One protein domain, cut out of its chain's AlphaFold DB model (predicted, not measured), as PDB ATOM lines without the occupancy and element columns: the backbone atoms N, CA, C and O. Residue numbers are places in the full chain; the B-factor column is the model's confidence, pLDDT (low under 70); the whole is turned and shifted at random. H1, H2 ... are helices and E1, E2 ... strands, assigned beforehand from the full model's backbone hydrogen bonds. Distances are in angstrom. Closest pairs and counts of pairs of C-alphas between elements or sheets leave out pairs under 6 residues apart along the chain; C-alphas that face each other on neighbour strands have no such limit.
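Overview. This is residues 107 to 132 and 156 to 196 of the 236 residues of an uncharacterized protein of Conexibacter sp. W3-3-2 (UniProt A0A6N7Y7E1). Two long strands, E2 and E3, run side by side as a narrow, strongly twisted ribbon, with the short strands E1 and E4 along its two edges at the end where E2 begins and E3 ends. Beyond E4 comes the single helix H1, whose residues 186 to 196 stick out free of the ribbon. The printed part has 67 residues, with four named strands and then one named helix along the chain; the sheet order is E1 E2 E3 E4, all antiparallel, and the class is mixed, helices and strands. The whole is loose, with a radius of gyration of the C-alphas of 15.7 A, and only just elongated, spanning 49 by 26 by 15 A.

Arrangement. E1, residues 114 to 116, and E2, residues 119 to 131, form an antiparallel hairpin at 153 degrees, with N 114 and O 121 2.9 A apart, within hydrogen-bond range. E3, residues 157 to 169, is antiparallel to E2 at 161 degrees, with N 126 and O 162 at 2.8 A, and bends by 53 degrees at residue 165. E4, residues 175 to 179, forms a hairpin with E3 at 131 degrees, with N 168 and O 176 at 2.8 A. H1, residues 183 to 196, is not on the sheet and is apart from E1, E2 and E3; every O i to N i+4 pair in it is within hydrogen-bond range.

Along the chain. E1 begins at C-alpha 114, (45.269, -57.896, -36.717). E2 is 38.1 A long, E3 34.8 A, E4 13.4 A and H1 20.2 A. H1 ends at C-alpha 196, (35.735, -19.862, -24.474).

Size, cuts and confidence. The C-alphas of Asp 172 and Ser 195, the two farthest apart, are 49.1 A apart. Residues 133 to 155 are not printed, and C-alphas 132 and 156 are 4.4 A apart across the cut. The links E1 to E2, E3 to E4 and E4 to H1 are tight. The pLDDT is under 70 at residues 130 to 132 and 156 to 158.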
ATOM      1  N   ARG A 107      53.382 -44.835 -37.256       81.31
ATOM      2  CA  ARG A 107      53.215 -45.807 -36.155       81.31
ATOM      3  C   ARG A 107      52.437 -45.253 -34.969       81.31
ATOM      4  O   ARG A 107      51.927 -46.010 -34.157       81.31
ATOM      5  N   MET A 108      52.367 -43.929 -34.843       79.56
ATOM      6  CA  MET A 108      51.516 -43.288 -33.840       79.56
ATOM      7  C   MET A 108      50.047 -43.269 -34.276       79.56
ATOM      8  O   MET A 108      49.155 -43.335 -33.436       79.56
ATOM      9  N   CYS A 109      49.791 -43.190 -35.582       85.94
ATOM     10  CA  CYS A 109      48.442 -43.120 -36.140       85.94
ATOM     11  C   CYS A 109      47.850 -44.496 -36.471       85.94
ATOM     12  O   CYS A 109      46.633 -44.656 -36.424       85.94
ATOM     13  N   PHE A 110      48.684 -45.474 -36.821       90.31
ATOM     14  CA  PHE A 110      48.269 -46.815 -37.224       90.31
ATOM     15  C   PHE A 110      48.762 -47.841 -36.208       90.31
ATOM     16  O   PHE A 110      49.954 -47.907 -35.915       90.31
ATOM     17  N   GLY A 111      47.829 -48.626 -35.670       87.69
ATOM     18  CA  GLY A 111      48.143 -49.741 -34.785       87.69
ATOM     19  C   GLY A 111      48.669 -50.958 -35.545       87.69
ATOM     20  O   GLY A 111      48.621 -51.013 -36.774       87.69
ATOM     21  N   GLU A 112      49.128 -51.955 -34.789       91.06
ATOM     22  CA  GLU A 112      49.525 -53.247 -35.349       91.06
ATOM     23  C   GLU A 112      48.342 -53.903 -36.088       91.06
ATOM     24  O   GLU A 112      47.242 -53.980 -35.523       91.06
ATOM     25  N   PRO A 113      48.536 -54.367 -37.336       90.31
ATOM     26  CA  PRO A 113      47.511 -55.096 -38.067       90.31
ATOM     27  C   PRO A 113      47.122 -56.392 -37.351       90.31
ATOM     28  O   PRO A 113      47.978 -57.153 -36.898       90.31
ATOM     29  N   VAL A 114      45.823 -56.667 -37.290       91.25
ATOM     30  CA  VAL A 114      45.269 -57.896 -36.717       91.25
ATOM     31  C   VAL A 114      44.516 -58.654 -37.801       91.25
ATOM     32  O   VAL A 114      43.584 -58.128 -38.400       91.25
ATOM     33  N   GLU A 115      44.901 -59.903 -38.038       91.06
ATOM     34  CA  GLU A 115      44.237 -60.783 -39.000       91.06
ATOM     35  C   GLU A 115      43.049 -61.507 -38.357       91.06
ATOM     36  O   GLU A 115      43.180 -62.123 -37.296       91.06
ATOM     37  N   SER A 116      41.889 -61.485 -39.014       83.88
ATOM     38  CA  SER A 116      40.712 -62.250 -38.595       83.88
ATOM     39  C   SER A 116      39.925 -62.747 -39.802       83.88
ATOM     40  O   SER A 116      39.471 -61.962 -40.631       83.88
ATOM     41  N   GLY A 117      39.773 -64.069 -39.936       82.44
ATOM     42  CA  GLY A 117      38.986 -64.665 -41.025       82.44
ATOM     43  C   GLY A 117      39.472 -64.301 -42.437       82.44
ATOM     44  O   GLY A 117      38.659 -64.215 -43.351       82.44
ATOM     45  N   GLY A 118      40.774 -64.043 -42.610       84.81
ATOM     46  CA  GLY A 118      41.368 -63.592 -43.876       84.81
ATOM     47  C   GLY A 118      41.211 -62.094 -44.163       84.81
ATOM     48  O   GLY A 118      41.627 -61.638 -45.222       84.81
ATOM     49  N   THR A 119      40.606 -61.338 -43.246       90.00
ATOM     50  CA  THR A 119      40.530 -59.877 -43.309       90.00
ATOM     51  C   THR A 119      41.563 -59.275 -42.363       90.00
ATOM     52  O   THR A 119      41.550 -59.566 -41.163       90.00
ATOM     53  N   THR A 120      42.403 -58.384 -42.880       93.94
ATOM     54  CA  THR A 120      43.326 -57.587 -42.070       93.94
ATOM     55  C   THR A 120      42.586 -56.389 -41.496       93.94
ATOM     56  O   THR A 120      41.961 -55.625 -42.232       93.94
ATOM     57  N   VAL A 121      42.684 -56.172 -40.191       92.62
ATOM     58  CA  VAL A 121      42.131 -54.998 -39.510       92.62
ATOM     59  C   VAL A 121      43.277 -54.138 -38.994       92.62
ATOM     60  O   VAL A 121      44.085 -54.591 -38.189       92.62
ATOM     61  N   ILE A 122      43.341 -52.886 -39.438       94.88
ATOM     62  CA  ILE A 122      44.357 -51.910 -39.034       94.88
ATOM     63  C   ILE A 122      43.681 -50.830 -38.181       94.88
ATOM     64  O   ILE A 122      42.904 -50.033 -38.720       94.88
ATOM     65  N   PRO A 123      43.944 -50.767 -36.865       91.50
ATOM     66  CA  PRO A 123      43.416 -49.711 -36.007       91.50
ATOM     67  C   PRO A 123      43.962 -48.339 -36.411       91.50
ATOM     68  O   PRO A 123      45.151 -48.201 -36.700       91.50
ATOM     69  N   VAL A 124      43.109 -47.313 -36.389       93.50
ATOM     70  CA  VAL A 124      43.485 -45.931 -36.710       93.50
ATOM     71  C   VAL A 124      43.167 -45.012 -35.537       93.50
ATOM     72  O   VAL A 124      42.023 -44.917 -35.080       93.50
ATOM     73  N   ALA A 125      44.176 -44.272 -35.095       90.44
ATOM     74  CA  ALA A 125      44.070 -43.238 -34.083       90.44
ATOM     75  C   ALA A 125      44.412 -41.862 -34.665       90.44
ATOM     76  O   ALA A 125      45.288 -41.700 -35.515       90.44
ATOM     77  N   ARG A 126      43.718 -40.839 -34.171       86.50
ATOM     78  CA  ARG A 126      44.122 -39.445 -34.318       86.50
ATOM     79  C   ARG A 126      45.080 -39.119 -33.186       86.50
ATOM     80  O   ARG A 126      44.703 -39.224 -32.023       86.50
ATOM     81  N   VAL A 127      46.276 -38.666 -33.531       84.19
ATOM     82  CA  VAL A 127      47.267 -38.209 -32.557       84.19
ATOM     83  C   VAL A 127      47.447 -36.710 -32.690       84.19
ATOM     84  O   VAL A 127      47.541 -36.177 -33.797       84.19
ATOM     85  N   TRP A 128      47.466 -36.025 -31.557       77.56
ATOM     86  CA  TRP A 128      47.717 -34.598 -31.483       77.56
ATOM     87  C   TRP A 128      48.766 -34.319 -30.419       77.56
ATOM     88  O   TRP A 128      48.771 -34.922 -29.351       77.56
ATOM     89  N   ALA A 129      49.683 -33.414 -30.746       75.00
ATOM     90  CA  ALA A 129      50.738 -32.977 -29.850       75.00
ATOM     91  C   ALA A 129      50.582 -31.474 -29.617       75.00
ATOM     92  O   ALA A 129      50.557 -30.691 -30.569       75.00
ATOM     93  N   VAL A 130      50.473 -31.069 -28.356       69.12
ATOM     94  CA  VAL A 130      50.398 -29.667 -27.940       69.12
ATOM     95  C   VAL A 130      51.678 -29.327 -27.198       69.12
ATOM     96  O   VAL A 130      51.899 -29.823 -26.099       69.12
ATOM     97  N   GLY A 131      52.512 -28.477 -27.796       62.34
ATOM     98  CA  GLY A 131      53.720 -27.941 -27.168       62.34
ATOM     99  C   GLY A 131      53.494 -26.544 -26.581       62.34
ATOM    100  O   GLY A 131      52.812 -25.727 -27.197       62.34
ATOM    101  N   GLY A 132      54.076 -26.245 -25.416       56.91
ATOM    102  CA  GLY A 132      53.965 -24.939 -24.756       56.91
ATOM    103  C   GLY A 132      55.244 -24.519 -24.026       56.91
ATOM    104  O   GLY A 132      55.826 -25.299 -23.281       56.91
ATOM    105  N   GLY A 156      56.057 -28.839 -21.103       54.28
ATOM    106  CA  GLY A 156      55.813 -28.165 -22.380       54.28
ATOM    107  C   GLY A 156      55.451 -29.031 -23.582       54.28
ATOM    108  O   GLY A 156      55.652 -28.581 -24.709       54.28
ATOM    109  N   GLY A 157      54.895 -30.224 -23.372       59.66
ATOM    110  CA  GLY A 157      54.368 -31.068 -24.443       59.66
ATOM    111  C   GLY A 157      53.379 -32.106 -23.918       59.66
ATOM    112  O   GLY A 157      53.780 -32.949 -23.129       59.66
ATOM    113  N   SER A 158      52.117 -32.071 -24.352       67.75
ATOM    114  CA  SER A 158      51.189 -33.201 -24.186       67.75
ATOM    115  C   SER A 158      50.986 -33.878 -25.535       67.75
ATOM    116  O   SER A 158      50.787 -33.186 -26.535       67.75
ATOM    117  N   ILE A 159      51.050 -35.209 -25.573       73.81
ATOM    118  CA  ILE A 159      50.648 -36.012 -26.729       73.81
ATOM    119  C   ILE A 159      49.409 -36.783 -26.309       73.81
ATOM    120  O   ILE A 159      49.447 -37.555 -25.357       73.81
ATOM    121  N   GLU A 160      48.320 -36.592 -27.036       77.94
ATOM    122  CA  GLU A 160      47.078 -37.307 -26.798       77.94
ATOM    123  C   GLU A 160      46.701 -38.103 -28.052       77.94
ATOM    124  O   GLU A 160      46.902 -37.666 -29.191       77.94
ATOM    125  N   SER A 161      46.195 -39.316 -27.834       81.56
ATOM    126  CA  SER A 161      45.798 -40.245 -28.890       81.56
ATOM    127  C   SER A 161      44.331 -40.621 -28.720       81.56
ATOM    128  O   SER A 161      43.889 -40.942 -27.620       81.56
ATOM    129  N   HIS A 162      43.562 -40.556 -29.805       85.19
ATOM    130  CA  HIS A 162      42.142 -40.882 -29.791       85.19
ATOM    131  C   HIS A 162      41.800 -41.849 -30.930       85.19
ATOM    132  O   HIS A 162      41.976 -41.480 -32.096       85.19
ATOM    133  N   PRO A 163      41.311 -43.069 -30.645       87.12
ATOM    134  CA  PRO A 163      40.864 -44.000 -31.678       87.12
ATOM    135  C   PRO A 163      39.749 -43.372 -32.514       87.12
ATOM    136  O   PRO A 163      38.753 -42.896 -31.977       87.12
ATOM    137  N   VAL A 164      39.911 -43.354 -33.835       91.88
ATOM    138  CA  VAL A 164      38.909 -42.779 -34.750       91.88
ATOM    139  C   VAL A 164      38.220 -43.834 -35.596       91.88
ATOM    140  O   VAL A 164      37.162 -43.568 -36.158       91.88
ATOM    141  N   GLY A 165      38.804 -45.020 -35.724       93.06
ATOM    142  CA  GLY A 165      38.252 -46.076 -36.555       93.06
ATOM    143  C   GLY A 165      39.245 -47.192 -36.820       93.06
ATOM    144  O   GLY A 165      40.280 -47.294 -36.164       93.06
ATOM    145  N   PHE A 166      38.933 -48.000 -37.818       94.50
ATOM    146  CA  PHE A 166      39.807 -49.048 -38.321       94.50
ATOM    147  C   PHE A 166      39.666 -49.170 -39.838       94.50
ATOM    148  O   PHE A 166      38.646 -48.802 -40.424       94.50
ATOM    149  N   ILE A 167      40.719 -49.655 -40.480       94.19
ATOM    150  CA  ILE A 167      40.728 -49.996 -41.900       94.19
ATOM    151  C   ILE A 167      40.642 -51.514 -41.994       94.19
ATOM    152  O   ILE A 167      41.457 -52.210 -41.397       94.19
ATOM    153  N   THR A 168      39.673 -52.026 -42.739       93.44
ATOM    154  CA  THR A 168      39.587 -53.445 -43.088       93.44
ATOM    155  C   THR A 168      40.144 -53.652 -44.484       93.44
ATOM    156  O   THR A 168      39.757 -52.919 -45.396       93.44
ATOM    157  N   ILE A 169      40.994 -54.655 -44.661       94.00
ATOM    158  CA  ILE A 169      41.467 -55.129 -45.960       94.00
ATOM    159  C   ILE A 169      40.931 -56.545 -46.132       94.00
ATOM    160  O   ILE A 169      41.292 -57.442 -45.374       94.00
ATOM    161  N   ALA A 170      40.026 -56.727 -47.086       92.81
ATOM    162  CA  ALA A 170      39.448 -58.026 -47.389       92.81
ATOM    163  C   ALA A 170      40.434 -58.897 -48.197       92.81
ATOM    164  O   ALA A 170      41.356 -58.366 -48.825       92.81
ATOM    165  N   PRO A 171      40.230 -60.230 -48.238       90.25
ATOM    166  CA  PRO A 171      41.103 -61.143 -48.980       90.25
ATOM    167  C   PRO A 171      41.230 -60.826 -50.479       90.25
ATOM    168  O   PRO A 171      42.210 -61.205 -51.112       90.25
ATOM    169  N   ASP A 172      40.233 -60.147 -51.054       91.44
ATOM    170  CA  ASP A 172      40.203 -59.717 -52.455       91.44
ATOM    171  C   ASP A 172      41.014 -58.432 -52.719       91.44
ATOM    172  O   ASP A 172      41.078 -57.956 -53.853       91.44
ATOM    173  N   GLY A 173      41.639 -57.870 -51.681       89.44
ATOM    174  CA  GLY A 173      42.418 -56.638 -51.737       89.44
ATOM    175  C   GLY A 173      41.582 -55.363 -51.624       89.44
ATOM    176  O   GLY A 173      42.145 -54.266 -51.674       89.44
ATOM    177  N   SER A 174      40.258 -55.458 -51.457       92.69
ATOM    178  CA  SER A 174      39.426 -54.281 -51.211       92.69
ATOM    179  C   SER A 174      39.680 -53.721 -49.807       92.69
ATOM    180  O   SER A 174      39.822 -54.463 -48.836       92.69
ATOM    181  N   SER A 175      39.763 -52.390 -49.691       94.12
ATOM    182  CA  SER A 175      39.958 -51.707 -48.408       94.12
ATOM    183  C   SER A 175      38.784 -50.791 -48.083       94.12
ATOM    184  O   SER A 175      38.250 -50.100 -48.954       94.12
ATOM    185  N   ARG A 176      38.374 -50.780 -46.815       94.19
ATOM    186  CA  ARG A 176      37.291 -49.931 -46.314       94.19
ATOM    187  C   ARG A 176      37.670 -49.346 -44.966       94.19
ATOM    188  O   ARG A 176      38.189 -50.044 -44.106       94.19
ATOM    189  N   TYR A 177      37.388 -48.062 -44.786       95.06
ATOM    190  CA  TYR A 177      37.519 -47.401 -43.495       95.06
ATOM    191  C   TYR A 177      36.173 -47.390 -42.771       95.06
ATOM    192  O   TYR A 177      35.156 -46.993 -43.347       95.06
ATOM    193  N   GLU A 178      36.183 -47.791 -41.507       93.69
ATOM    194  CA  GLU A 178      35.033 -47.734 -40.616       93.69
ATOM    195  C   GLU A 178      35.339 -46.818 -39.433       93.69
ATOM    196  O   GLU A 178      36.282 -47.033 -38.671       93.69
ATOM    197  N   ALA A 179      34.549 -45.751 -39.310       92.75
ATOM    198  CA  ALA A 179      34.711 -44.769 -38.250       92.75
ATOM    199  C   ALA A 179      34.046 -45.256 -36.960       92.75
ATOM    200  O   ALA A 179      32.887 -45.672 -36.978       92.75
ATOM    201  N   ILE A 180      34.741 -45.106 -35.834       89.50
ATOM    202  CA  ILE A 180      34.163 -45.279 -34.501       89.50
ATOM    203  C   ILE A 180      33.575 -43.923 -34.084       89.50
ATOM    204  O   ILE A 180      34.314 -42.943 -33.951       89.50
ATOM    205  N   PRO A 181      32.246 -43.800 -33.915       82.62
ATOM    206  CA  PRO A 181      31.650 -42.540 -33.510       82.62
ATOM    207  C   PRO A 181      32.049 -42.195 -32.075       82.62
ATOM    208  O   PRO A 181      31.735 -42.936 -31.151       82.62
ATOM    209  N   ASP A 182      32.643 -41.018 -31.883       81.19
ATOM    210  CA  ASP A 182      32.856 -40.451 -30.552       81.19
ATOM    211  C   ASP A 182      31.838 -39.325 -30.272       81.19
ATOM    212  O   ASP A 182      31.997 -38.187 -30.738       81.19
ATOM    213  N   PRO A 183      30.717 -39.611 -29.584       76.31
ATOM    214  CA  PRO A 183      29.779 -38.578 -29.158       76.31
ATOM    215  C   PRO A 183      30.323 -37.759 -27.978       76.31
ATOM    216  O   PRO A 183      29.957 -36.590 -27.821       76.31
ATOM    217  N   GLN A 184      31.200 -38.337 -27.154       77.31
ATOM    218  CA  GLN A 184      31.677 -37.710 -25.928       77.31
ATOM    219  C   GLN A 184      32.707 -36.619 -26.221       77.31
ATOM    220  O   GLN A 184      32.568 -35.515 -25.692       77.31
ATOM    221  N   GLY A 185      33.681 -36.856 -27.099       75.44
ATOM    222  CA  GLY A 185      34.644 -35.826 -27.500       75.44
ATOM    223  C   GLY A 185      33.991 -34.687 -28.274       75.44
ATOM    224  O   GLY A 185      34.315 -33.526 -28.026       75.44
ATOM    225  N   ARG A 186      32.977 -34.963 -29.109       75.44
ATOM    226  CA  ARG A 186      32.166 -33.899 -29.738       75.44
ATOM    227  C   ARG A 186      31.468 -33.024 -28.696       75.44
ATOM    228  O   ARG A 186      31.520 -31.798 -28.790       75.44
ATOM    229  N   ALA A 187      30.856 -33.633 -27.681       75.44
ATOM    230  CA  ALA A 187      30.210 -32.897 -26.597       75.44
ATOM    231  C   ALA A 187      31.217 -32.092 -25.754       75.44
ATOM    232  O   ALA A 187      30.940 -30.942 -25.406       75.44
ATOM    233  N   ARG A 188      32.394 -32.657 -25.447       80.25
ATOM    234  CA  ARG A 188      33.483 -31.953 -24.744       80.25
ATOM    235  C   ARG A 188      33.962 -30.735 -25.547       80.25
ATOM    236  O   ARG A 188      34.005 -29.638 -24.997       80.25
ATOM    237  N   ALA A 189      34.225 -30.891 -26.845       75.94
ATOM    238  CA  ALA A 189      34.647 -29.797 -27.722       75.94
ATOM    239  C   ALA A 189      33.605 -28.668 -27.792       75.94
ATOM    240  O   ALA A 189      33.951 -27.494 -27.661       75.94
ATOM    241  N   ALA A 190      32.320 -29.017 -27.923       78.69
ATOM    242  CA  ALA A 190      31.233 -28.039 -27.924       78.69
ATOM    243  C   ALA A 190      31.172 -27.236 -26.613       78.69
ATOM    244  O   ALA A 190      31.013 -26.014 -26.646       78.69
ATOM    245  N   ARG A 191      31.354 -27.895 -25.459       73.50
ATOM    246  CA  ARG A 191      31.395 -27.226 -24.145       73.50
ATOM    247  C   ARG A 191      32.565 -26.254 -24.036       73.50
ATOM    248  O   ARG A 191      32.356 -25.126 -23.604       73.50
ATOM    249  N   LEU A 192      33.759 -26.666 -24.461       82.12
ATOM    250  CA  LEU A 192      34.957 -25.822 -24.407       82.12
ATOM    251  C   LEU A 192      34.827 -24.587 -25.306       82.12
ATOM    252  O   LEU A 192      35.146 -23.475 -24.877       82.12
ATOM    253  N   LEU A 193      34.292 -24.758 -26.518       81.62
ATOM    254  CA  LEU A 193      34.003 -23.647 -27.428       81.62
ATOM    255  C   LEU A 193      32.976 -22.681 -26.833       81.62
ATOM    256  O   LEU A 193      33.200 -21.470 -26.853       81.62
ATOM    257  N   ALA A 194      31.889 -23.199 -26.256       81.88
ATOM    258  CA  ALA A 194      30.874 -22.378 -25.605       81.88
ATOM    259  C   ALA A 194      31.456 -21.588 -24.422       81.88
ATOM    260  O   ALA A 194      31.227 -20.380 -24.319       81.88
ATOM    261  N   SER A 195      32.263 -22.232 -23.570       81.38
ATOM    262  CA  SER A 195      32.924 -21.550 -22.456       81.38
ATOM    263  C   SER A 195      33.927 -20.500 -22.933       81.38
ATOM    264  O   SER A 195      33.922 -19.383 -22.427       81.38
ATOM    265  N   GLY A 196      34.748 -20.803 -23.942       80.50
ATOM    266  CA  GLY A 196      35.735 -19.862 -24.474       80.50
ATOM    267  C   GLY A 196      35.081 -18.633 -25.107       80.50
ATOM    268  O   GLY A 196      35.487 -17.502 -24.830       80.50
TER     269      GLY A 196